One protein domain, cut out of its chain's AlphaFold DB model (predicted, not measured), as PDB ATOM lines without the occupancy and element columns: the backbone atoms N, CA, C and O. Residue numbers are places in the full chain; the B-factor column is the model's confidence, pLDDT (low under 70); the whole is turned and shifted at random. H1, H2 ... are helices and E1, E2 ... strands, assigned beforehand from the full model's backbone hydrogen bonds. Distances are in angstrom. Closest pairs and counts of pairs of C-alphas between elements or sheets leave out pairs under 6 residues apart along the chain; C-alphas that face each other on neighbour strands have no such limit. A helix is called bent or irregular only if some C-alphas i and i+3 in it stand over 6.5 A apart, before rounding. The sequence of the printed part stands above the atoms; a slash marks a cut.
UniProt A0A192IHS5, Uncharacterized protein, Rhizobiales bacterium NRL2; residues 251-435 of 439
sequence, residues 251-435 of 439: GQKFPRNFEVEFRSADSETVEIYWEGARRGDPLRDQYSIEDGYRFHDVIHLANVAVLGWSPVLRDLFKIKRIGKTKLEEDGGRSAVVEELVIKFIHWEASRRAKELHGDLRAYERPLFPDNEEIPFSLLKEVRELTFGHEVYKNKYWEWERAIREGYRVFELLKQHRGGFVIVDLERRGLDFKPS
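This is residues 251 to 435 of the 439 residues of an uncharacterized protein of Rhizobiales bacterium NRL2 (UniProt A0A192IHS5). Picture a strongly twisted sheet of five strands with helices over one face: H1 and H7 pack side by side over its E4 and E5 end, and H2 stands over E3 at the other end. On the side of H1 and H7 away from the sheet, the long helix H4 crosses them and folds back into H5, while the short helix H3 lies far out near one end of the longest axis. You have 185 printed residues, with five named strands and seven named helices in the order E1 E2 E3 H1 H2 H3 H4 H5 H6 H7 E4 E5. The sheet runs E3 E2 E1 E4 E5, wholly antiparallel, and the class is mixed, helices and strands. The whole is compact, with a radius of gyration of the C-alphas of 15.7 A, and its rounded outline spans 51 by 39 by 31 A.

Find C-alpha 257 at (20.729, 23.312, 9.466); from there E1 runs 23.3 A to residue 264. E2 follows at residues 269 to 274, 17.1 A, and E3 at residues 277 to 284, 19.2 A, which bends by 66 degrees at residue 280. Next come H1, residues 297 to 307, 14.8 A; H2, residues 311 to 316, 8.8 A; and H3, residues 324 to 329, 9.4 A. Look for C-alpha 332 at (41.177, 33.906, 19.568), where H4 begins; it runs 36.0 A to residue 356. H5 takes residues 376 to 385, 14.1 A, and H6 residues 390 to 393; H6 is neither bent nor irregular, but only just, its end C-alphas being 6.1 A apart. H7, residues 396 to 416, is 30.3 A long. E4 is residues 418 to 424, 18.9 A, and E5, residues 429 to 433, 13.9 A, ends with C-alpha 433 at (26.468, 17.192, -2.659).

Start with the sheet, where E1, E2 and E3 form a meander, each strand the antiparallel neighbour of the one before. In the hairpin of E1 and E2, N 263 and O 271 are 2.8 A apart, within hydrogen-bond range; in that of E2 and E3, N 279 and O 272 are 2.8 A apart. Between E1 and E4 look at N 260 and O 421, 2.9 A, and in the hairpin of E4 and E5 at N 422 and O 431, 2.8 A. H1, H2 and H7 lie on the same face of this sheet, an arrangement of two layers, helices on one face of a sheet. H1 is over E5 at a height over the sheet of 6.2 A, and H7 runs along the strands at 8.0 A. H1 and H7 touch at a shallow tilt of 32 degrees, opposite ways, with the C-alphas of Ile 299 and Gly 406 closest at 4.6 A. H2 stands up from the sheet and is over E3. With its residues 332 to 339 alone H4 touches H2, about perpendicular at 78 degrees; the closest C-alphas, Pro 311 and Ala 335, are 4.9 A apart. H4 and H5 form a helical hairpin at a shallow tilt of 20 degrees, with C-alphas 341 and 382 closest at 5.9 A. H5 and H6 touch only at the corner, and only just, with 3 pairs of C-alphas within 8 A. H3 touches no helix. In H1, H2, H4, H5 and H7 every O i to N i+4 pair is within hydrogen-bond range; H3 has 1 of 2, and H6 is too short for such a pair.

Measure the length between the two C-alphas farthest apart, Gly 323 and Asp 359, 51.3 A. The printed part has no cut. The long links are E3 to H1, residues 285 to 296, and H4 to H5, residues 357 to 375. The mean pLDDT of the printed part is 92.0; look for values under 70 at residue 287 and residues 324 to 327.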
ATOM      1  N   GLY A 251      20.496  35.119  17.287       89.06
ATOM      2  CA  GLY A 251      21.610  35.720  16.532       89.06
ATOM      3  C   GLY A 251      23.019  35.316  16.998       89.06
ATOM      4  O   GLY A 251      24.004  35.808  16.461       89.06
ATOM      5  N   GLN A 252      23.133  34.469  18.025       91.81
ATOM      6  CA  GLN A 252      24.397  33.947  18.561       91.81
ATOM      7  C   GLN A 252      24.450  32.408  18.532       91.81
ATOM      8  O   GLN A 252      25.396  31.799  19.046       91.81
ATOM      9  N   LYS A 253      23.420  31.763  17.973       94.06
ATOM     10  CA  LYS A 253      23.400  30.322  17.722       94.06
ATOM     11  C   LYS A 253      23.911  30.053  16.319       94.06
ATOM     12  O   LYS A 253      23.634  30.820  15.400       94.06
ATOM     13  N   PHE A 254      24.582  28.923  16.139       95.50
ATOM     14  CA  PHE A 254      24.670  28.354  14.800       95.50
ATOM     15  C   PHE A 254      23.256  28.014  14.297       95.50
ATOM     16  O   PHE A 254      22.456  27.475  15.080       95.50
ATOM     17  N   PRO A 255      22.935  28.271  13.013       96.38
ATOM     18  CA  PRO A 255      21.751  27.689  12.397       96.38
ATOM     19  C   PRO A 255      21.760  26.172  12.604       96.38
ATOM     20  O   PRO A 255      22.809  25.536  12.526       96.38
ATOM     21  N   ARG A 256      20.603  25.579  12.913       95.94
ATOM     22  CA  ARG A 256      20.527  24.132  13.184       95.94
ATOM     23  C   ARG A 256      20.733  23.283  11.933       95.94
ATOM     24  O   ARG A 256      21.224  22.166  12.044       95.94
ATOM     25  N   ASN A 257      20.420  23.855  10.775       97.56
ATOM     26  CA  ASN A 257      20.729  23.312   9.466       97.56
ATOM     27  C   ASN A 257      21.247  24.453   8.576       97.56
ATOM     28  O   ASN A 257      20.634  25.524   8.550       97.56
ATOM     29  N   PHE A 258      22.382  24.254   7.908       97.50
ATOM     30  CA  PHE A 258      22.928  25.206   6.937       97.50
ATOM     31  C   PHE A 258      23.841  24.511   5.926       97.50
ATOM     32  O   PHE A 258      24.280  23.384   6.135       97.50
ATOM     33  N   GLU A 259      24.133  25.199   4.826       97.88
ATOM     34  CA  GLU A 259      24.962  24.694   3.733       97.88
ATOM     35  C   GLU A 259      26.181  25.597   3.531       97.88
ATOM     36  O   GLU A 259      26.073  26.825   3.590       97.88
ATOM     37  N   VAL A 260      27.335  24.979   3.297       98.06
ATOM     38  CA  VAL A 260      28.601  25.648   3.006       98.06
ATOM     39  C   VAL A 260      29.147  25.111   1.691       98.06
ATOM     40  O   VAL A 260      29.280  23.902   1.513       98.06
ATOM     41  N   GLU A 261      29.468  26.006   0.766       97.69
ATOM     42  CA  GLU A 261      30.052  25.652  -0.527       97.69
ATOM     43  C   GLU A 261      31.578  25.744  -0.447       97.69
ATOM     44  O   GLU A 261      32.127  26.788  -0.094       97.69
ATOM     45  N   PHE A 262      32.254  24.661  -0.820       97.19
ATOM     46  CA  PHE A 262      33.687  24.613  -1.090       97.19
ATOM     47  C   PHE A 262      33.886  24.745  -2.595       97.19
ATOM     48  O   PHE A 262      33.589  23.820  -3.357       97.19
ATOM     49  N   ARG A 263      34.403  25.891  -3.029       95.25
ATOM     50  CA  ARG A 263      34.627  26.204  -4.438       95.25
ATOM     51  C   ARG A 263      36.118  26.222  -4.733       95.25
ATOM     52  O   ARG A 263      36.847  27.043  -4.188       95.25
ATOM     53  N   SER A 264      36.570  25.351  -5.629       91.31
ATOM     54  CA  SER A 264      37.942  25.423  -6.140       91.31
ATOM     55  C   SER A 264      38.092  26.656  -7.030       91.31
ATOM     56  O   SER A 264      37.444  26.752  -8.071       91.31
ATOM     57  N   ALA A 265      38.924  27.608  -6.611       88.00
ATOM     58  CA  ALA A 265      39.283  28.767  -7.426       88.00
ATOM     59  C   ALA A 265      40.281  28.376  -8.532       88.00
ATOM     60  O   ALA A 265      40.227  28.909  -9.639       88.00
ATOM     61  N   ASP A 266      41.160  27.416  -8.233       87.69
ATOM     62  CA  ASP A 266      42.088  26.767  -9.161       87.69
ATOM     63  C   ASP A 266      42.420  25.338  -8.665       87.69
ATOM     64  O   ASP A 266      41.731  24.801  -7.798       87.69
ATOM     65  N   SER A 267      43.440  24.677  -9.230       82.31
ATOM     66  CA  SER A 267      43.818  23.306  -8.845       82.31
ATOM     67  C   SER A 267      44.415  23.172  -7.440       82.31
ATOM     68  O   SER A 267      44.496  22.053  -6.930       82.31
ATOM     69  N   GLU A 268      44.852  24.274  -6.834       86.44
ATOM     70  CA  GLU A 268      45.580  24.312  -5.560       86.44
ATOM     71  C   GLU A 268      44.842  25.106  -4.474       86.44
ATOM     72  O   GLU A 268      45.153  24.960  -3.291       86.44
ATOM     73  N   THR A 269      43.862  25.921  -4.866       91.88
ATOM     74  CA  THR A 269      43.200  26.908  -4.015       91.88
ATOM     75  C   THR A 269      41.704  26.639  -3.901       91.88
ATOM     76  O   THR A 269      40.994  26.557  -4.905       91.88
ATOM     77  N   VAL A 270      41.208  26.586  -2.667       94.94
ATOM     78  CA  VAL A 270      39.786  26.417  -2.338       94.94
ATOM     79  C   VAL A 270      39.286  27.627  -1.558       94.94
ATOM     80  O   VAL A 270      39.951  28.125  -0.657       94.94
ATOM     81  N   GLU A 271      38.101  28.110  -1.906       95.81
ATOM     82  CA  GLU A 271      37.388  29.172  -1.204       95.81
ATOM     83  C   GLU A 271      36.092  28.631  -0.601       95.81
ATOM     84  O   GLU A 271      35.466  27.725  -1.153       95.81
ATOM     85  N   ILE A 272      35.657  29.227   0.509       95.81
ATOM     86  CA  ILE A 272      34.455  28.800   1.226       95.81
ATOM     87  C   ILE A 272      33.391  29.884   1.147       95.81
ATOM     88  O   ILE A 272      33.673  31.063   1.372       95.81
ATOM     89  N   TYR A 273      32.154  29.490   0.852       96.62
ATOM     90  CA  TYR A 273      31.012  30.390   0.764       96.62
ATOM     91  C   TYR A 273      29.897  29.951   1.711       96.62
ATOM     92  O   TYR A 273      29.531  28.779   1.780       96.62
ATOM     93  N   TRP A 274      29.327  30.924   2.419       95.69
ATOM     94  CA  TRP A 274      28.161  30.739   3.279       95.69
ATOM     95  C   TRP A 274      27.183  31.892   3.055       95.69
ATOM     96  O   TRP A 274      27.575  33.063   3.118       95.69
ATOM     97  N   GLU A 275      25.928  31.545   2.758       92.75
ATOM     98  CA  GLU A 275      24.873  32.477   2.321       92.75
ATOM     99  C   GLU A 275      25.280  33.304   1.084       92.75
ATOM    100  O   GLU A 275      25.027  34.503   0.989       92.75
ATOM    101  N   GLY A 276      25.972  32.665   0.134       89.88
ATOM    102  CA  GLY A 276      26.415  33.290  -1.119       89.88
ATOM    103  C   GLY A 276      27.592  34.264  -0.983       89.88
ATOM    104  O   GLY A 276      28.045  34.809  -1.989       89.88
ATOM    105  N   ALA A 277      28.123  34.469   0.225       93.56
ATOM    106  CA  ALA A 277      29.277  35.326   0.479       93.56
ATOM    107  C   ALA A 277      30.517  34.501   0.838       93.56
ATOM    108  O   ALA A 277      30.426  33.555   1.625       93.56
ATOM    109  N   ARG A 278      31.683  34.900   0.310       95.12
ATOM    110  CA  ARG A 278      32.967  34.282   0.666       95.12
ATOM    111  C   ARG A 278      33.263  34.497   2.150       95.12
ATOM    112  O   ARG A 278      33.102  35.608   2.664       95.12
ATOM    113  N   ARG A 279      33.719  33.448   2.828       94.44
ATOM    114  CA  ARG A 279      34.135  33.455   4.231       94.44
ATOM    115  C   ARG A 279      35.609  33.083   4.318       94.44
ATOM    116  O   ARG A 279      36.034  32.121   3.693       94.44
ATOM    117  N   GLY A 280      36.360  33.859   5.097       90.25
ATOM    118  CA  GLY A 280      37.792  33.642   5.288       90.25
ATOM    119  C   GLY A 280      38.645  33.967   4.061       90.25
ATOM    120  O   GLY A 280      38.191  34.607   3.102       90.25
ATOM    121  N   ASP A 281      39.899  33.538   4.147       91.75
ATOM    122  CA  ASP A 281      40.888  33.641   3.080       91.75
ATOM    123  C   ASP A 281      40.926  32.343   2.254       91.75
ATOM    124  O   ASP A 281      40.568  31.281   2.765       91.75
ATOM    125  N   PRO A 282      41.354  32.393   0.978       93.06
ATOM    126  CA  PRO A 282      41.526  31.189   0.171       93.06
ATOM    127  C   PRO A 282      42.534  30.210   0.796       93.06
ATOM    128  O   PRO A 282      43.621  30.605   1.222       93.06
ATOM    129  N   LEU A 283      42.184  28.926   0.805       92.62
ATOM    130  CA  LEU A 283      42.923  27.845   1.450       92.62
ATOM    131  C   LEU A 283      43.779  27.078   0.445       92.62
ATOM    132  O   LEU A 283      43.355  26.827  -0.685       92.62
ATOM    133  N   ARG A 284      44.981  26.679   0.873       91.19
ATOM    134  CA  ARG A 284      45.962  25.935   0.071       91.19
ATOM    135  C   ARG A 284      46.635  24.849   0.894       91.19
ATOM    136  O   ARG A 284      46.731  24.959   2.117       91.19
ATOM    137  N   ASP A 285      47.145  23.839   0.202       84.44
ATOM    138  CA  ASP A 285      48.038  22.856   0.808       84.44
ATOM    139  C   ASP A 285      49.382  23.515   1.163       84.44
ATOM    140  O   ASP A 285      49.756  24.567   0.634       84.44
ATOM    141  N   GLN A 286      50.130  22.900   2.079       79.50
ATOM    142  CA  GLN A 286      51.491  23.351   2.363       79.50
ATOM    143  C   GLN A 286      52.421  22.949   1.216       79.50
ATOM    144  O   GLN A 286      52.363  21.823   0.737       79.50
ATOM    145  N   TYR A 287      53.363  23.825   0.848       65.56
ATOM    146  CA  TYR A 287      54.313  23.579  -0.251       65.56
ATOM    147  C   TYR A 287      55.096  22.259  -0.148       65.56
ATOM    148  O   TYR A 287      55.578  21.752  -1.155       65.56
ATOM    149  N   SER A 288      55.287  21.721   1.057       73.44
ATOM    150  CA  SER A 288      56.046  20.490   1.282       73.44
ATOM    151  C   SER A 288      55.214  19.209   1.166       73.44
ATOM    152  O   SER A 288      55.809  18.139   1.024       73.44
ATOM    153  N   ILE A 289      53.881  19.281   1.278       80.56
ATOM    154  CA  ILE A 289      52.982  18.118   1.313       80.56
ATOM    155  C   ILE A 289      51.617  18.502   0.718       80.56
ATOM    156  O   ILE A 289      50.853  19.241   1.335       80.56
ATOM    157  N   GLU A 290      51.295  17.932  -0.444       87.19
ATOM    158  CA  GLU A 290      49.982  18.032  -1.101       87.19
ATOM    159  C   GLU A 290      49.076  16.867  -0.664       87.19
ATOM    160  O   GLU A 290      48.904  15.884  -1.387       87.19
ATOM    161  N   ASP A 291      48.563  16.915   0.566       88.38
ATOM    162  CA  ASP A 291      47.655  15.901   1.126       88.38
ATOM    163  C   ASP A 291      46.172  16.315   1.091       88.38
ATOM    164  O   ASP A 291      45.308  15.585   1.579       88.38
ATOM    165  N   GLY A 292      45.857  17.465   0.486       91.12
ATOM    166  CA  GLY A 292      44.503  18.003   0.410       91.12
ATOM    167  C   GLY A 292      44.068  18.803   1.638       91.12
ATOM    168  O   GLY A 292      42.881  19.123   1.737       91.12
ATOM    169  N   TYR A 293      44.976  19.158   2.562       94.19
ATOM    170  CA  TYR A 293      44.675  19.990   3.742       94.19
ATOM    171  C   TYR A 293      43.945  21.309   3.420       94.19
ATOM    172  O   TYR A 293      43.281  21.873   4.284       94.19
ATOM    173  N   ARG A 294      43.967  21.800   2.177       94.94
ATOM    174  CA  ARG A 294      43.125  22.919   1.715       94.94
ATOM    175  C   ARG A 294      41.621  22.722   1.938       94.94
ATOM    176  O   ARG A 294      40.893  23.706   1.944       94.94
ATOM    177  N   PHE A 295      41.148  21.490   2.132       96.25
ATOM    178  CA  PHE A 295      39.749  21.183   2.460       96.25
ATOM    179  C   PHE A 295      39.480  21.048   3.973       96.25
ATOM    180  O   PHE A 295      38.364  20.692   4.348       96.25
ATOM    181  N   HIS A 296      40.460  21.309   4.852       96.12
ATOM    182  CA  HIS A 296      40.361  21.021   6.293       96.12
ATOM    183  C   HIS A 296      39.207  21.729   7.014       96.12
ATOM    184  O   HIS A 296      38.742  21.213   8.026       96.12
ATOM    185  N   ASP A 297      38.679  22.838   6.488       96.56
ATOM    186  CA  ASP A 297      37.540  23.528   7.103       96.56
ATOM    187  C   ASP A 297      36.276  22.669   7.217       96.56
ATOM    188  O   ASP A 297      35.406  22.939   8.046       96.56
ATOM    189  N   VAL A 298      36.175  21.574   6.458       98.06
ATOM    190  CA  VAL A 298      35.118  20.574   6.661       98.06
ATOM    191  C   VAL A 298      35.179  19.932   8.053       98.06
ATOM    192  O   VAL A 298      34.147  19.563   8.609       98.06
ATOM    193  N   ILE A 299      36.365  19.855   8.660       98.19
ATOM    194  CA  ILE A 299      36.571  19.338  10.016       98.19
ATOM    195  C   ILE A 299      36.032  20.344  11.044       98.19
ATOM    196  O   ILE A 299      35.383  19.934  12.008       98.19
ATOM    197  N   HIS A 300      36.171  21.658  10.808       98.31
ATOM    198  CA  HIS A 300      35.468  22.669  11.611       98.31
ATOM    199  C   HIS A 300      33.945  22.491  11.517       98.31
ATOM    200  O   HIS A 300      33.247  22.525  12.533       98.31
ATOM    201  N   LEU A 301      33.411  22.244  10.314       98.62
ATOM    202  CA  LEU A 301      31.976  21.995  10.121       98.62
ATOM    203  C   LEU A 301      31.518  20.724  10.845       98.62
ATOM    204  O   LEU A 301      30.447  20.722  11.456       98.62
ATOM    205  N   ALA A 302      32.333  19.669  10.838       98.50
ATOM    206  CA  ALA A 302      32.066  18.447  11.590       98.50
ATOM    207  C   ALA A 302      32.057  18.702  13.105       98.50
ATOM    208  O   ALA A 302      31.153  18.232  13.800       98.50
ATOM    209  N   ASN A 303      32.989  19.512  13.620       98.44
ATOM    210  CA  ASN A 303      32.998  19.928  15.025       98.44
ATOM    211  C   ASN A 303      31.735  20.727  15.387       98.44
ATOM    212  O   ASN A 303      31.129  20.487  16.435       98.44
ATOM    213  N   VAL A 304      31.253  21.612  14.508       98.19
ATOM    214  CA  VAL A 304      29.970  22.305  14.713       98.19
ATOM    215  C   VAL A 304      28.809  21.317  14.735       98.19
ATOM    216  O   VAL A 304      28.024  21.337  15.684       98.19
ATOM    217  N   ALA A 305      28.704  20.447  13.728       98.12
ATOM    218  CA  ALA A 305      27.609  19.491  13.608       98.12
ATOM    219  C   ALA A 305      27.550  18.551  14.812       98.12
ATOM    220  O   ALA A 305      26.495  18.373  15.413       98.12
ATOM    221  N   VAL A 306      28.681  17.945  15.174       97.31
ATOM    222  CA  VAL A 306      28.733  16.852  16.148       97.31
ATOM    223  C   VAL A 306      28.968  17.367  17.563       97.31
ATOM    224  O   VAL A 306      28.260  16.959  18.485       97.31
ATOM    225  N   LEU A 307      29.917  18.280  17.758       97.38
ATOM    226  CA  LEU A 307      30.307  18.753  19.088       97.38
ATOM    227  C   LEU A 307      29.536  20.007  19.515       97.38
ATOM    228  O   LEU A 307      29.418  20.267  20.713       97.38
ATOM    229  N   GLY A 308      28.976  20.758  18.560       96.56
ATOM    230  CA  GLY A 308      28.371  22.068  18.806       96.56
ATOM    231  C   GLY A 308      29.408  23.163  19.062       96.56
ATOM    232  O   GLY A 308      29.081  24.166  19.702       96.56
ATOM    233  N   TRP A 309      30.653  22.957  18.620       97.00
ATOM    234  CA  TRP A 309      31.804  23.790  18.956       97.00
ATOM    235  C   TRP A 309      32.627  24.124  17.712       97.00
ATOM    236  O   TRP A 309      33.016  23.226  16.979       97.00
ATOM    237  N   SER A 310      32.872  25.417  17.492       97.31
ATOM    238  CA  SER A 310      33.896  25.923  16.569       97.31
ATOM    239  C   SER A 310      34.067  27.435  16.766       97.31
ATOM    240  O   SER A 310      33.307  28.226  16.194       97.31
ATOM    241  N   PRO A 311      34.986  27.890  17.632       95.75
ATOM    242  CA  PRO A 311      35.358  29.302  17.715       95.75
ATOM    243  C   PRO A 311      35.826  29.892  16.373       95.75
ATOM    244  O   PRO A 311      35.547  31.068  16.117       95.75
ATOM    245  N   VAL A 312      36.468  29.099  15.507       96.81
ATOM    246  CA  VAL A 312      36.895  29.514  14.159       96.81
ATOM    247  C   VAL A 312      35.684  29.868  13.298       96.81
ATOM    248  O   VAL A 312      35.568  31.007  12.835       96.81
ATOM    249  N   LEU A 313      34.709  28.962  13.162       96.12
ATOM    250  CA  LEU A 313      33.513  29.237  12.361       96.12
ATOM    251  C   LEU A 313      32.635  30.326  12.976       96.12
ATOM    252  O   LEU A 313      32.021  31.098  12.240       96.12
ATOM    253  N   ARG A 314      32.606  30.470  14.308       94.62
ATOM    254  CA  ARG A 314      31.915  31.606  14.943       94.62
ATOM    255  C   ARG A 314      32.506  32.948  14.523       94.62
ATOM    256  O   ARG A 314      31.744  33.903  14.341       94.62
ATOM    257  N   ASP A 315      33.827  33.045  14.366       92.94
ATOM    258  CA  ASP A 315      34.455  34.254  13.831       92.94
ATOM    259  C   ASP A 315      34.187  34.430  12.335       92.94
ATOM    260  O   ASP A 315      33.779  35.521  11.924       92.94
ATOM    261  N   LEU A 316      34.350  33.376  11.533       93.38
ATOM    262  CA  LEU A 316      34.150  33.421  10.081       93.38
ATOM    263  C   LEU A 316      32.714  33.818   9.708       93.38
ATOM    264  O   LEU A 316      32.501  34.650   8.822       93.38
ATOM    265  N   PHE A 317      31.726  33.283  10.428       93.44
ATOM    266  CA  PHE A 317      30.302  33.554  10.212       93.44
ATOM    267  C   PHE A 317      29.788  34.772  10.986       93.44
ATOM    268  O   PHE A 317      28.649  35.183  10.788       93.44
ATOM    269  N   LYS A 318      30.628  35.397  11.823       91.94
ATOM    270  CA  LYS A 318      30.293  36.588  12.622       91.94
ATOM    271  C   LYS A 318      29.116  36.369  13.592       91.94
ATOM    272  O   LYS A 318      28.321  37.274  13.822       91.94
ATOM    273  N   ILE A 319      29.063  35.194  14.226       91.94
ATOM    274  CA  ILE A 319      28.011  34.760  15.177       91.94
ATOM    275  C   ILE A 319      28.558  34.478  16.589       91.94
ATOM    276  O   ILE A 319      28.129  33.556  17.289       91.94
ATOM    277  N   LYS A 320      29.550  35.261  17.021       91.94
ATOM    278  CA  LYS A 320      30.130  35.135  18.365       91.94
ATOM    279  C   LYS A 320      29.098  35.428  19.452       91.94
ATOM    280  O   LYS A 320      28.319  36.380  19.357       91.94
ATOM    281  N   ARG A 321      29.125  34.636  20.522       91.19
ATOM    282  CA  ARG A 321      28.274  34.826  21.694       91.19
ATOM    283  C   ARG A 321      28.797  35.981  22.545       91.19
ATOM    284  O   ARG A 321      29.999  36.175  22.707       91.19
ATOM    285  N   ILE A 322      27.877  36.744  23.126       84.00
ATOM    286  CA  ILE A 322      28.182  37.926  23.940       84.00
ATOM    287  C   ILE A 322      28.022  37.573  25.425       84.00
ATOM    288  O   ILE A 322      26.996  37.038  25.844       84.00
ATOM    289  N   GLY A 323      29.039  37.886  26.233       75.50
ATOM    290  CA  GLY A 323      29.076  37.654  27.685       75.50
ATOM    291  C   GLY A 323      30.482  37.281  28.162       75.50
ATOM    292  O   GLY A 323      31.265  36.754  27.383       75.50
ATOM    293  N   LYS A 324      30.825  37.548  29.432       61.47
ATOM    294  CA  LYS A 324      32.218  37.459  29.924       61.47
ATOM    295  C   LYS A 324      32.852  36.067  29.759       61.47
ATOM    296  O   LYS A 324      33.963  35.983  29.266       61.47
ATOM    297  N   THR A 325      32.136  34.996  30.105       61.22
ATOM    298  CA  THR A 325      32.612  33.611  29.923       61.22
ATOM    299  C   THR A 325      32.549  33.153  28.467       61.22
ATOM    300  O   THR A 325      33.415  32.430  28.002       61.22
ATOM    301  N   LYS A 326      31.551  33.617  27.709       65.31
ATOM    302  CA  LYS A 326      31.351  33.217  26.308       65.31
ATOM    303  C   LYS A 326      32.310  33.915  25.332       65.31
ATOM    304  O   LYS A 326      32.614  33.360  24.285       65.31
ATOM    305  N   LEU A 327      32.827  35.093  25.693       61.16
ATOM    306  CA  LEU A 327      33.848  35.808  24.922       61.16
ATOM    307  C   LEU A 327      35.199  35.076  24.944       61.16
ATOM    308  O   LEU A 327      35.964  35.179  23.989       61.16
ATOM    309  N   GLU A 328      35.492  34.348  26.024       72.75
ATOM    310  CA  GLU A 328      36.699  33.525  26.133       72.75
ATOM    311  C   GLU A 328      36.563  32.253  25.277       72.75
ATOM    312  O   GLU A 328      37.477  31.934  24.519       72.75
ATOM    313  N   GLU A 329      35.390  31.609  25.282       86.69
ATOM    314  CA  GLU A 329      35.093  30.413  24.471       86.69
ATOM    315  C   GLU A 329      35.046  30.689  22.958       86.69
ATOM    316  O   GLU A 329      35.482  29.853  22.175       86.69
ATOM    317  N   ASP A 330      34.592  31.873  22.536       88.69
ATOM    318  CA  ASP A 330      34.524  32.284  21.118       88.69
ATOM    319  C   ASP A 330      35.701  33.202  20.709       88.69
ATOM    320  O   ASP A 330      35.695  33.861  19.657       88.69
ATOM    321  N   GLY A 331      36.695  33.313  21.591       86.44
ATOM    322  CA  GLY A 331      37.856  34.183  21.451       86.44
ATOM    323  C   GLY A 331      39.009  33.546  20.677       86.44
ATOM    324  O   GLY A 331      39.038  32.346  20.413       86.44
ATOM    325  N   GLY A 332      40.022  34.356  20.357       87.62
ATOM    326  CA  GLY A 332      41.177  33.906  19.568       87.62
ATOM    327  C   GLY A 332      41.974  32.758  20.201       87.62
ATOM    328  O   GLY A 332      42.525  31.942  19.477       87.62
ATOM    329  N   ARG A 333      42.007  32.641  21.539       89.69
ATOM    330  CA  ARG A 333      42.670  31.507  22.216       89.69
ATOM    331  C   ARG A 333      41.978  30.182  21.912       89.69
ATOM    332  O   ARG A 333      42.651  29.216  21.584       89.69
ATOM    333  N   SER A 334      40.651  30.166  21.975       93.25
ATOM    334  CA  SER A 334      39.850  28.983  21.661       93.25
ATOM    335  C   SER A 334      39.950  28.624  20.180       93.25
ATOM    336  O   SER A 334      40.061  27.448  19.858       93.25
ATOM    337  N   ALA A 335      40.009  29.623  19.289       95.00
ATOM    338  CA  ALA A 335      40.280  29.398  17.866       95.00
ATOM    339  C   ALA A 335      41.652  28.736  17.641       95.00
ATOM    340  O   ALA A 335      41.740  27.745  16.932       95.00
ATOM    341  N   VAL A 336      42.709  29.210  18.313       96.06
ATOM    342  CA  VAL A 336      44.042  28.581  18.242       96.06
ATOM    343  C   VAL A 336      44.022  27.133  18.745       96.06
ATOM    344  O   VAL A 336      44.694  26.283  18.166       96.06
ATOM    345  N   VAL A 337      43.265  26.838  19.806       96.75
ATOM    346  CA  VAL A 337      43.120  25.466  20.318       96.75
ATOM    347  C   VAL A 337      42.374  24.575  19.325       96.75
ATOM    348  O   VAL A 337      42.800  23.447  19.098       96.75
ATOM    349  N   GLU A 338      41.309  25.073  18.695       97.88
ATOM    350  CA  GLU A 338      40.592  24.346  17.642       97.88
ATOM    351  C   GLU A 338      41.501  24.008  16.454       97.88
ATOM    352  O   GLU A 338      41.574  22.847  16.052       97.88
ATOM    353  N   GLU A 339      42.246  24.990  15.948       97.50
ATOM    354  CA  GLU A 339      43.227  24.807  14.871       97.50
ATOM    355  C   GLU A 339      44.305  23.783  15.243       97.50
ATOM    356  O   GLU A 339      44.638  22.898  14.452       97.50
ATOM    357  N   LEU A 340      44.836  23.857  16.471       97.69
ATOM    358  CA  LEU A 340      45.819  22.897  16.974       97.69
ATOM    359  C   LEU A 340      45.250  21.475  17.000       97.69
ATOM    360  O   LEU A 340      45.921  20.547  16.555       97.69
ATOM    361  N   VAL A 341      44.029  21.305  17.508       98.12
ATOM    362  CA  VAL A 341      43.350  20.005  17.572       98.12
ATOM    363  C   VAL A 341      43.160  19.426  16.172       98.12
ATOM    364  O   VAL A 341      43.526  18.276  15.939       98.12
ATOM    365  N   ILE A 342      42.652  20.216  15.225       97.81
ATOM    366  CA  ILE A 342      42.453  19.762  13.841       97.81
ATOM    367  C   ILE A 342      43.785  19.410  13.195       97.81
ATOM    368  O   ILE A 342      43.911  18.348  12.582       97.81
ATOM    369  N   LYS A 343      44.813  20.243  13.382       96.06
ATOM    370  CA  LYS A 343      46.137  19.963  12.829       96.06
ATOM    371  C   LYS A 343      46.751  18.698  13.420       96.06
ATOM    372  O   LYS A 343      47.416  17.963  12.692       96.06
ATOM    373  N   PHE A 344      46.529  18.441  14.707       97.38
ATOM    374  CA  PHE A 344      47.001  17.243  15.392       97.38
ATOM    375  C   PHE A 344      46.306  15.976  14.876       97.38
ATOM    376  O   PHE A 344      46.985  15.019  14.509       97.38
ATOM    377  N   ILE A 345      44.974  16.004  14.754       97.38
ATOM    378  CA  ILE A 345      44.186  14.908  14.169       97.38
ATOM    379  C   ILE A 345      44.643  14.635  12.733       97.38
ATOM    380  O   ILE A 345      44.858  13.482  12.364       97.38
ATOM    381  N   HIS A 346      44.850  15.686  11.937       95.94
ATOM    382  CA  HIS A 346      45.288  15.545  10.550       95.94
ATOM    383  C   HIS A 346      46.705  15.013  10.417       95.94
ATOM    384  O   HIS A 346      46.968  14.181   9.555       95.94
ATOM    385  N   TRP A 347      47.623  15.451  11.280       94.56
ATOM    386  CA  TRP A 347      48.958  14.868  11.338       94.56
ATOM    387  C   TRP A 347      48.894  13.365  11.628       94.56
ATOM    388  O   TRP A 347      49.567  12.596  10.942       94.56
ATOM    389  N   GLU A 348      48.063  12.947  12.587       94.38
ATOM    390  CA  GLU A 348      47.914  11.535  12.933       94.38
ATOM    391  C   GLU A 348      47.307  10.731  11.777       94.38
ATOM    392  O   GLU A 348      47.851   9.690  11.407       94.38
ATOM    393  N   ALA A 349      46.252  11.251  11.140       94.00
ATOM    394  CA  ALA A 349      45.635  10.639   9.964       94.00
ATOM    395  C   ALA A 349      46.651  10.465   8.821       94.00
ATOM    396  O   ALA A 349      46.847   9.361   8.313       94.00
ATOM    397  N   SER A 350      47.359  11.539   8.453       93.00
ATOM    398  CA  SER A 350      48.347  11.525   7.368       93.00
ATOM    399  C   SER A 350      49.553  10.634   7.679       93.00
ATOM    400  O   SER A 350      50.087   9.987   6.772       93.00
ATOM    401  N   ARG A 351      49.997  10.572   8.943       93.06
ATOM    402  CA  ARG A 351      51.077   9.678   9.391       93.06
ATOM    403  C   ARG A 351      50.683   8.216   9.203       93.06
ATOM    404  O   ARG A 351      51.415   7.483   8.544       93.06
ATOM    405  N   ARG A 352      49.519   7.822   9.721       91.56
ATOM    406  CA  ARG A 352      49.009   6.446   9.639       91.56
ATOM    407  C   ARG A 352      48.748   6.031   8.198       91.56
ATOM    408  O   ARG A 352      49.226   4.990   7.757       91.56
ATOM    409  N   ALA A 353      48.105   6.896   7.419       92.12
ATOM    410  CA  ALA A 353      47.843   6.623   6.015       92.12
ATOM    411  C   ALA A 353      49.140   6.481   5.197       92.12
ATOM    412  O   ALA A 353      49.196   5.698   4.256       92.12
ATOM    413  N   LYS A 354      50.219   7.189   5.561       92.69
ATOM    414  CA  LYS A 354      51.547   6.987   4.959       92.69
ATOM    415  C   LYS A 354      52.167   5.640   5.339       92.69
ATOM    416  O   LYS A 354      52.850   5.054   4.506       92.69
ATOM    417  N   GLU A 355      51.988   5.186   6.574       90.38
ATOM    418  CA  GLU A 355      52.495   3.888   7.037       90.38
ATOM    419  C   GLU A 355      51.753   2.724   6.363       90.38
ATOM    420  O   GLU A 355      52.388   1.750   5.965       90.38
ATOM    421  N   LEU A 356      50.437   2.855   6.171       85.88
ATOM    422  CA  LEU A 356      49.578   1.830   5.565       85.88
ATOM    423  C   LEU A 356      49.583   1.851   4.025       85.88
ATOM    424  O   LEU A 356      49.497   0.802   3.393       85.88
ATOM    425  N   HIS A 357      49.698   3.038   3.423       90.25
ATOM    426  CA  HIS A 357      49.569   3.279   1.978       90.25
ATOM    427  C   HIS A 357      50.729   4.136   1.451       90.25
ATOM    428  O   HIS A 357      50.554   5.163   0.782       90.25
ATOM    429  N   GLY A 358      51.953   3.756   1.822       89.06
ATOM    430  CA  GLY A 358      53.172   4.493   1.482       89.06
ATOM    431  C   GLY A 358      53.472   4.558  -0.019       89.06
ATOM    432  O   GLY A 358      54.171   5.472  -0.456       89.06
ATOM    433  N   ASP A 359      52.918   3.624  -0.790       94.44
ATOM    434  CA  ASP A 359      52.975   3.534  -2.249       94.44
ATOM    435  C   ASP A 359      52.077   4.561  -2.959       94.44
ATOM    436  O   ASP A 359      52.399   4.994  -4.067       94.44
ATOM    437  N   LEU A 360      50.997   5.007  -2.312       93.81
ATOM    438  CA  LEU A 360      50.120   6.055  -2.830       93.81
ATOM    439  C   LEU A 360      50.731   7.447  -2.628       93.81
ATOM    440  O   LEU A 360      51.464   7.710  -1.660       93.81
ATOM    441  N   ARG A 361      50.389   8.387  -3.522       93.19
ATOM    442  CA  ARG A 361      50.724   9.808  -3.337       93.19
ATOM    443  C   ARG A 361      49.955  10.369  -2.145       93.19
ATOM    444  O   ARG A 361      48.862   9.907  -1.847       93.19
ATOM    445  N   ALA A 362      50.498  11.400  -1.494       91.88
ATOM    446  CA  ALA A 362      49.901  11.989  -0.289       91.88
ATOM    447  C   ALA A 362      48.408  12.335  -0.461       91.88
ATOM    448  O   ALA A 362      47.604  11.931   0.370       91.88
ATOM    449  N   TYR A 363      48.034  12.974  -1.575       93.25
ATOM    450  CA  TYR A 363      46.642  13.306  -1.901       93.25
ATOM    451  C   TYR A 363      45.719  12.083  -2.058       93.25
ATOM    452  O   TYR A 363      44.521  12.177  -1.822       93.25
ATOM    453  N   GLU A 364      46.246  10.932  -2.477       94.44
ATOM    454  CA  GLU A 364      45.465   9.719  -2.776       94.44
ATOM    455  C   GLU A 364      45.309   8.798  -1.565       94.44
ATOM    456  O   GLU A 364      44.540   7.841  -1.611       94.44
ATOM    457  N   ARG A 365      46.039   9.071  -0.481       94.31
ATOM    458  CA  ARG A 365      45.954   8.275   0.738       94.31
ATOM    459  C   ARG A 365      44.604   8.507   1.421       94.31
ATOM    460  O   ARG A 365      44.255   9.671   1.643       94.31
ATOM    461  N   PRO A 366      43.867   7.439   1.771       92.69
ATOM    462  CA  PRO A 366      42.652   7.572   2.559       92.69
ATOM    463  C   PRO A 366      43.018   7.981   3.987       92.69
ATOM    464  O   PRO A 366      43.882   7.365   4.611       92.69
ATOM    465  N   LEU A 367      42.371   9.023   4.504       93.31
ATOM    466  CA  LEU A 367      42.559   9.487   5.876       93.31
ATOM    467  C   LEU A 367      41.387   9.012   6.744       93.31
ATOM    468  O   LEU A 367      40.246   9.365   6.464       93.31
ATOM    469  N   PHE A 368      41.666   8.210   7.780       92.56
ATOM    470  CA  PHE A 368      40.660   7.593   8.663       92.56
ATOM    471  C   PHE A 368      39.443   6.983   7.924       92.56
ATOM    472  O   PHE A 368      38.305   7.393   8.174       92.56
ATOM    473  N   PRO A 369      39.647   6.007   7.017       89.12
ATOM    474  CA  PRO A 369      38.548   5.300   6.366       89.12
ATOM    475  C   PRO A 369      37.670   4.541   7.379       89.12
ATOM    476  O   PRO A 369      38.094   4.217   8.488       89.12
ATOM    477  N   ASP A 370      36.433   4.217   6.985       81.75
ATOM    478  CA  ASP A 370      35.428   3.598   7.870       81.75
ATOM    479  C   ASP A 370      35.877   2.268   8.495       81.75
ATOM    480  O   ASP A 370      35.445   1.917   9.593       81.75
ATOM    481  N   ASN A 371      36.751   1.527   7.812       79.00
ATOM    482  CA  ASN A 371      37.300   0.254   8.277       79.00
ATOM    483  C   ASN A 371      38.550   0.402   9.166       79.00
ATOM    484  O   ASN A 371      39.131  -0.611   9.550       79.00
ATOM    485  N   GLU A 372      38.972   1.625   9.488       81.12
ATOM    486  CA  GLU A 372      40.093   1.897  10.385       81.12
ATOM    487  C   GLU A 372      39.602   2.354  11.773       81.12
ATOM    488  O   GLU A 372      38.714   3.209  11.921       81.12
ATOM    489  N   GLU A 373      40.191   1.781  12.828       79.19
ATOM    490  CA  GLU A 373      39.968   2.234  14.203       79.19
ATOM    491  C   GLU A 373      40.711   3.554  14.454       79.19
ATOM    492  O   GLU A 373      41.906   3.676  14.176       79.19
ATOM    493  N   ILE A 374      40.014   4.533  15.037       86.25
ATOM    494  CA  ILE A 374      40.646   5.750  15.548       86.25
ATOM    495  C   ILE A 374      41.257   5.421  16.918       86.25
ATOM    496  O   ILE A 374      40.510   5.072  17.838       86.25
ATOM    497  N   PRO A 375      42.585   5.559  17.107       83.06
ATOM    498  CA  PRO A 375      43.219   5.220  18.374       83.06
ATOM    499  C   PRO A 375      42.623   6.009  19.541       83.06
ATOM    500  O   PRO A 375      42.505   7.233  19.505       83.06
ATOM    501  N   PHE A 376      42.303   5.334  20.641       78.81
ATOM    502  CA  PHE A 376      41.780   6.031  21.819       78.81
ATOM    503  C   PHE A 376      42.809   6.943  22.487       78.81
ATOM    504  O   PHE A 376      42.419   7.906  23.141       78.81
ATOM    505  N   SER A 377      44.107   6.675  22.311       79.44
ATOM    506  CA  SER A 377      45.174   7.605  22.697       79.44
ATOM    507  C   SER A 377      44.997   8.962  22.013       79.44
ATOM    508  O   SER A 377      45.009   9.977  22.705       79.44
ATOM    509  N   LEU A 378      44.693   8.980  20.709       89.88
ATOM    510  CA  LEU A 378      44.374  10.207  19.976       89.88
ATOM    511  C   LEU A 378      43.142  10.900  20.570       89.88
ATOM    512  O   LEU A 378      43.171  12.100  20.824       89.88
ATOM    513  N   LEU A 379      42.061  10.157  20.839       90.50
ATOM    514  CA  LEU A 379      40.836  10.726  21.421       90.50
ATOM    515  C   LEU A 379      41.071  11.321  22.820       90.50
ATOM    516  O   LEU A 379      40.497  12.362  23.153       90.50
ATOM    517  N   LYS A 380      41.918  10.685  23.637       84.75
ATOM    518  CA  LYS A 380      42.362  11.220  24.930       84.75
ATOM    519  C   LYS A 380      43.117  12.531  24.747       84.75
ATOM    520  O   LYS A 380      42.729  13.524  25.352       84.75
ATOM    521  N   GLU A 381      44.141  12.540  23.903       91.88
ATOM    522  CA  GLU A 381      44.996  13.706  23.665       91.88
ATOM    523  C   GLU A 381      44.207  14.889  23.101       91.88
ATOM    524  O   GLU A 381      44.299  15.992  23.633       91.88
ATOM    525  N   VAL A 382      43.358  14.656  22.096       94.94
ATOM    526  CA  VAL A 382      42.461  15.672  21.523       94.94
ATOM    527  C   VAL A 382      41.588  16.301  22.601       94.94
ATOM    528  O   VAL A 382      41.506  17.525  22.698       94.94
ATOM    529  N   ARG A 383      40.956  15.484  23.448       90.62
ATOM    530  CA  ARG A 383      40.112  16.006  24.521       90.62
ATOM    531  C   ARG A 383      40.938  16.784  25.545       90.62
ATOM    532  O   ARG A 383      40.522  17.872  25.927       90.62
ATOM    533  N   GLU A 384      42.103  16.292  25.954       88.62
ATOM    534  CA  GLU A 384      42.980  16.986  26.907       88.62
ATOM    535  C   GLU A 384      43.514  18.324  26.370       88.62
ATOM    536  O   GLU A 384      43.561  19.298  27.120       88.62
ATOM    537  N   LEU A 385      43.803  18.441  25.068       94.81
ATOM    538  CA  LEU A 385      44.152  19.721  24.430       94.81
ATOM    539  C   LEU A 385      43.038  20.772  24.557       94.81
ATOM    540  O   LEU A 385      43.314  21.970  24.530       94.81
ATOM    541  N   THR A 386      41.791  20.335  24.728       95.38
ATOM    542  CA  THR A 386      40.634  21.217  24.936       95.38
ATOM    543  C   THR A 386      40.306  21.469  26.407       95.38
ATOM    544  O   THR A 386      39.278  22.078  26.711       95.38
ATOM    545  N   PHE A 387      41.148  21.024  27.345       91.50
ATOM    546  CA  PHE A 387      40.938  21.277  28.766       91.50
ATOM    547  C   PHE A 387      40.799  22.780  29.048       91.50
ATOM    548  O   PHE A 387      41.600  23.599  28.605       91.50
ATOM    549  N   GLY A 388      39.761  23.140  29.803       88.75
ATOM    550  CA  GLY A 388      39.413  24.536  30.077       88.75
ATOM    551  C   GLY A 388      38.472  25.181  29.055       88.75
ATOM    552  O   GLY A 388      38.013  26.287  29.321       88.75
ATOM    553  N   HIS A 389      38.130  24.493  27.961       92.75
ATOM    554  CA  HIS A 389      37.114  24.916  26.991       92.75
ATOM    555  C   HIS A 389      35.805  24.139  27.166       92.75
ATOM    556  O   HIS A 389      35.778  23.015  27.677       92.75
ATOM    557  N   GLU A 390      34.690  24.703  26.701       92.81
ATOM    558  CA  GLU A 390      33.367  24.076  26.831       92.81
ATOM    559  C   GLU A 390      33.274  22.695  26.160       92.81
ATOM    560  O   GLU A 390      32.592  21.802  26.678       92.81
ATOM    561  N   VAL A 391      34.019  22.499  25.067       95.50
ATOM    562  CA  VAL A 391      34.071  21.245  24.302       95.50
ATOM    563  C   VAL A 391      34.715  20.091  25.079       95.50
ATOM    564  O   VAL A 391      34.459  18.928  24.775       95.50
ATOM    565  N   TYR A 392      35.447  20.364  26.168       93.88
ATOM    566  CA  TYR A 392      35.969  19.324  27.067       93.88
ATOM    567  C   TYR A 392      34.856  18.440  27.663       93.88
ATOM    568  O   TYR A 392      35.087  17.297  28.078       93.88
ATOM    569  N   LYS A 393      33.622  18.961  27.724       91.06
ATOM    570  CA  LYS A 393      32.435  18.225  28.185       91.06
ATOM    571  C   LYS A 393      31.961  17.174  27.183       91.06
ATOM    572  O   LYS A 393      31.257  16.254  27.599       91.06
ATOM    573  N   ASN A 394      32.317  17.308  25.904       92.88
ATOM    574  CA  ASN A 394      31.983  16.318  24.890       92.88
ATOM    575  C   ASN A 394      32.689  14.991  25.192       92.88
ATOM    576  O   ASN A 394      33.831  14.938  25.660       92.88
ATOM    577  N   LYS A 395      31.962  13.904  24.951       89.50
ATOM    578  CA  LYS A 395      32.387  12.531  25.227       89.50
ATOM    579  C   LYS A 395      33.313  12.036  24.120       89.50
ATOM    580  O   LYS A 395      33.240  12.516  22.993       89.50
ATOM    581  N   TYR A 396      34.141  11.032  24.408       88.94
ATOM    582  CA  TYR A 396      35.078  10.495  23.414       88.94
ATOM    583  C   TYR A 396      34.387   9.973  22.150       88.94
ATOM    584  O   TYR A 396      34.875  10.234  21.059       88.94
ATOM    585  N   TRP A 397      33.222   9.327  22.268       87.75
ATOM    586  CA  TRP A 397      32.465   8.887  21.087       87.75
ATOM    587  C   TRP A 397      31.928  10.055  20.239       87.75
ATOM    588  O   TRP A 397      31.727   9.898  19.039       87.75
ATOM    589  N   GLU A 398      31.692  11.234  20.833       93.06
ATOM    590  CA  GLU A 398      31.302  12.433  20.075       93.06
ATOM    591  C   GLU A 398      32.496  12.962  19.277       93.06
ATOM    592  O   GLU A 398      32.335  13.317  18.114       93.06
ATOM    593  N   TRP A 399      33.696  12.955  19.869       95.00
ATOM    594  CA  TRP A 399      34.944  13.272  19.169       95.00
ATOM    595  C   TRP A 399      35.238  12.286  18.042       95.00
ATOM    596  O   TRP A 399      35.507  12.710  16.924       95.00
ATOM    597  N   GLU A 400      35.123  10.984  18.304       93.50
ATOM    598  CA  GLU A 400      35.305   9.957  17.279       93.50
ATOM    599  C   GLU A 400      34.337  10.169  16.109       93.50
ATOM    600  O   GLU A 400      34.747  10.185  14.952       93.50
ATOM    601  N   ARG A 401      33.055  10.422  16.406       93.06
ATOM    602  CA  ARG A 401      32.044  10.718  15.387       93.06
ATOM    603  C   ARG A 401      32.358  11.996  14.606       93.06
ATOM    604  O   ARG A 401      32.154  12.003  13.398       93.06
ATOM    605  N   ALA A 402      32.837  13.055  15.263       97.06
ATOM    606  CA  ALA A 402      33.227  14.303  14.599       97.06
ATOM    607  C   ALA A 402      34.384  14.077  13.618       97.06
ATOM    608  O   ALA A 402      34.320  14.535  12.480       97.06
ATOM    609  N   ILE A 403      35.396  13.307  14.030       97.06
ATOM    610  CA  ILE A 403      36.531  12.937  13.180       97.06
ATOM    611  C   ILE A 403      36.040  12.117  11.983       97.06
ATOM    612  O   ILE A 403      36.320  12.490  10.846       97.06
ATOM    613  N   ARG A 404      35.247  11.061  12.207       95.50
ATOM    614  CA  ARG A 404      34.724  10.213  11.120       95.50
ATOM    615  C   ARG A 404      33.875  10.998  10.123       95.50
ATOM    616  O   ARG A 404      34.098  10.900   8.923       95.50
ATOM    617  N   GLU A 405      32.942  11.820  10.601       95.94
ATOM    618  CA  GLU A 405      32.105  12.652   9.725       95.94
ATOM    619  C   GLU A 405      32.931  13.675   8.939       95.94
ATOM    620  O   GLU A 405      32.703  13.858   7.742       95.94
ATOM    621  N   GLY A 406      33.910  14.309   9.592       97.75
ATOM    622  CA  GLY A 406      34.819  15.256   8.957       97.75
ATOM    623  C   GLY A 406      35.631  14.606   7.843       97.75
ATOM    624  O   GLY A 406      35.592  15.088   6.713       97.75
ATOM    625  N   TYR A 407      36.304  13.488   8.123       97.62
ATOM    626  CA  TYR A 407      37.154  12.814   7.138       97.62
ATOM    627  C   TYR A 407      36.363  12.129   6.022       97.62
ATOM    628  O   TYR A 407      36.776  12.186   4.865       97.62
ATOM    629  N   ARG A 408      35.169  11.597   6.311       97.06
ATOM    630  CA  ARG A 408      34.266  11.074   5.275       97.06
ATOM    631  C   ARG A 408      33.923  12.142   4.235       97.06
ATOM    632  O   ARG A 408      33.982  11.875   3.037       97.06
ATOM    633  N   VAL A 409      33.563  13.352   4.668       98.00
ATOM    634  CA  VAL A 409      33.235  14.449   3.739       98.00
ATOM    635  C   VAL A 409      34.492  15.097   3.152       98.00
ATOM    636  O   VAL A 409      34.470  15.511   1.997       98.00
ATOM    637  N   PHE A 410      35.606  15.128   3.885       97.44
ATOM    638  CA  PHE A 410      36.911  15.558   3.378       97.44
ATOM    639  C   PHE A 410      37.351  14.737   2.158       97.44
ATOM    640  O   PHE A 410      37.759  15.312   1.148       97.44
ATOM    641  N   GLU A 411      37.204  13.411   2.200       95.94
ATOM    642  CA  GLU A 411      37.522  12.548   1.055       95.94
ATOM    643  C   GLU A 411      36.591  12.805  -0.142       95.94
ATOM    644  O   GLU A 411      37.053  12.873  -1.284       95.94
ATOM    645  N   LEU A 412      35.298  13.056   0.096       96.69
ATOM    646  CA  LEU A 412      34.360  13.446  -0.966       96.69
ATOM    647  C   LEU A 412      34.739  14.796  -1.593       96.69
ATOM    648  O   LEU A 412      34.735  14.938  -2.818       96.69
ATOM    649  N   LEU A 413      35.139  15.775  -0.780       96.31
ATOM    650  CA  LEU A 413      35.633  17.067  -1.259       96.31
ATOM    651  C   LEU A 413      36.917  16.918  -2.081       96.31
ATOM    652  O   LEU A 413      37.032  17.543  -3.137       96.31
ATOM    653  N   LYS A 414      37.852  16.059  -1.658       94.38
ATOM    654  CA  LYS A 414      39.063  15.734  -2.428       94.38
ATOM    655  C   LYS A 414      38.733  15.098  -3.773       94.38
ATOM    656  O   LYS A 414      39.334  15.485  -4.780       94.38
ATOM    657  N   GLN A 415      37.796  14.149  -3.790       94.12
ATOM    658  CA  GLN A 415      37.370  13.418  -4.984       94.12
ATOM    659  C   GLN A 415      36.701  14.341  -6.007       94.12
ATOM    660  O   GLN A 415      37.028  14.290  -7.192       94.12
ATOM    661  N   HIS A 416      35.790  15.202  -5.551       94.69
ATOM    662  CA  HIS A 416      35.011  16.096  -6.409       94.69
ATOM    663  C   HIS A 416      35.653  17.474  -6.616       94.69
ATOM    664  O   HIS A 416      35.156  18.266  -7.412       94.69
ATOM    665  N   ARG A 417      36.781  17.748  -5.945       92.88
ATOM    666  CA  ARG A 417      37.486  19.040  -5.954       92.88
ATOM    667  C   ARG A 417      36.564  20.200  -5.565       92.88
ATOM    668  O   ARG A 417      36.552  21.245  -6.215       92.88
ATOM    669  N   GLY A 418      35.802  20.009  -4.495       95.06
ATOM    670  CA  GLY A 418      34.783  20.947  -4.024       95.06
ATOM    671  C   GLY A 418      33.381  20.341  -4.010       95.06
ATOM    672  O   GLY A 418      33.193  19.150  -4.253       95.06
ATOM    673  N   GLY A 419      32.396  21.168  -3.674       96.81
ATOM    674  CA  GLY A 419      30.997  20.774  -3.527       96.81
ATOM    675  C   GLY A 419      30.317  21.483  -2.359       96.81
ATOM    676  O   GLY A 419      30.863  22.409  -1.764       96.81
ATOM    677  N   PHE A 420      29.112  21.037  -2.026       97.94
ATOM    678  CA  PHE A 420      28.298  21.581  -0.947       97.94
ATOM    679  C   PHE A 420      28.300  20.628   0.245       97.94
ATOM    680  O   PHE A 420      28.019  19.435   0.105       97.94
ATOM    681  N   VAL A 421      28.586  21.171   1.423       98.44
ATOM    682  CA  VAL A 421      28.529  20.469   2.704       98.44
ATOM    683  C   VAL A 421      27.308  20.965   3.466       98.44
ATOM    684  O   VAL A 421      27.217  22.144   3.807       98.44
ATOM    685  N   ILE A 422      26.366  20.065   3.737       98.50
ATOM    686  CA  ILE A 422      25.179  20.345   4.547       98.50
ATOM    687  C   ILE A 422      25.475  19.942   5.983       98.50
ATOM    688  O   ILE A 422      25.795  18.787   6.259       98.50
ATOM    689  N   VAL A 423      25.348  20.895   6.896       98.56
ATOM    690  CA  VAL A 423      25.612  20.730   8.323       98.56
ATOM    691  C   VAL A 423      24.282  20.603   9.057       98.56
ATOM    692  O   VAL A 423      23.433  21.486   8.944       98.56
ATOM    693  N   ASP A 424      24.107  19.531   9.833       98.06
ATOM    694  CA  ASP A 424      22.911  19.295  10.647       98.06
ATOM    695  C   ASP A 424      23.291  19.042  12.117       98.06
ATOM    696  O   ASP A 424      23.830  17.990  12.481       98.06
ATOM    697  N   LEU A 425      22.999  20.023  12.976       96.94
ATOM    698  CA  LEU A 425      23.322  19.994  14.408       96.94
ATOM    699  C   LEU A 425      22.326  19.154  15.220       96.94
ATOM    700  O   LEU A 425      22.633  18.752  16.345       96.94
ATOM    701  N   GLU A 426      21.128  18.905  14.688       93.75
ATOM    702  CA  GLU A 426      20.119  18.071  15.347       93.75
ATOM    703  C   GLU A 426      20.414  16.592  15.096       93.75
ATOM    704  O   GLU A 426      20.471  15.802  16.043       93.75
ATOM    705  N   ARG A 427      20.707  16.235  13.840       95.00
ATOM    706  CA  ARG A 427      21.170  14.898  13.441       95.00
ATOM    707  C   ARG A 427      22.597  14.609  13.910       95.00
ATOM    708  O   ARG A 427      22.955  13.435  14.045       95.00
ATOM    709  N   ARG A 428      23.390  15.648  14.205       95.06
ATOM    710  CA  ARG A 428      24.818  15.585  14.569       95.06
ATOM    711  C   ARG A 428      25.668  14.998  13.442       95.06
ATOM    712  O   ARG A 428      26.343  13.989  13.639       95.06
ATOM    713  N   GLY A 429      25.585  15.559  12.241       96.94
ATOM    714  CA  GLY A 429      26.316  15.023  11.092       96.94
ATOM    715  C   GLY A 429      26.354  15.945   9.884       96.94
ATOM    716  O   GLY A 429      25.748  17.020   9.880       96.94
ATOM    717  N   LEU A 430      27.067  15.487   8.864       98.44
ATOM    718  CA  LEU A 430      27.284  16.178   7.603       98.44
ATOM    719  C   LEU A 430      26.692  15.381   6.436       98.44
ATOM    720  O   LEU A 430      26.756  14.155   6.412       98.44
ATOM    721  N   ASP A 431      26.165  16.062   5.427       98.19
ATOM    722  CA  ASP A 431      25.908  15.473   4.109       98.19
ATOM    723  C   ASP A 431      26.712  16.219   3.043       98.19
ATOM    724  O   ASP A 431      27.119  17.363   3.233       98.19
ATOM    725  N   PHE A 432      26.938  15.559   1.910       98.25
ATOM    726  CA  PHE A 432      27.699  16.107   0.794       98.25
ATOM    727  C   PHE A 432      26.862  16.087  -0.483       98.25
ATOM    728  O   PHE A 432      26.171  15.105  -0.762       98.25
ATOM    729  N   LYS A 433      26.966  17.149  -1.282       97.00
ATOM    730  CA  LYS A 433      26.468  17.192  -2.659       97.00
ATOM    731  C   LYS A 433      27.579  17.693  -3.584       97.00
ATOM    732  O   LYS A 433      28.168  18.734  -3.292       97.00
ATOM    733  N   PRO A 434      27.852  17.021  -4.712       94.25
ATOM    734  CA  PRO A 434      28.798  17.536  -5.695       94.25
ATOM    735  C   PRO A 434      28.276  18.838  -6.316       94.25
ATOM    736  O   PRO A 434      27.064  19.044  -6.422       94.25
ATOM    737  N   SER A 435      29.182  19.717  -6.746       86.50
ATOM    738  CA  SER A 435      28.814  20.852  -7.591       86.50
ATOM    739  C   SER A 435      28.272  20.340  -8.931       86.50
ATOM    740  O   SER A 435      28.777  19.373  -9.499       86.50
TER     741      SER A 435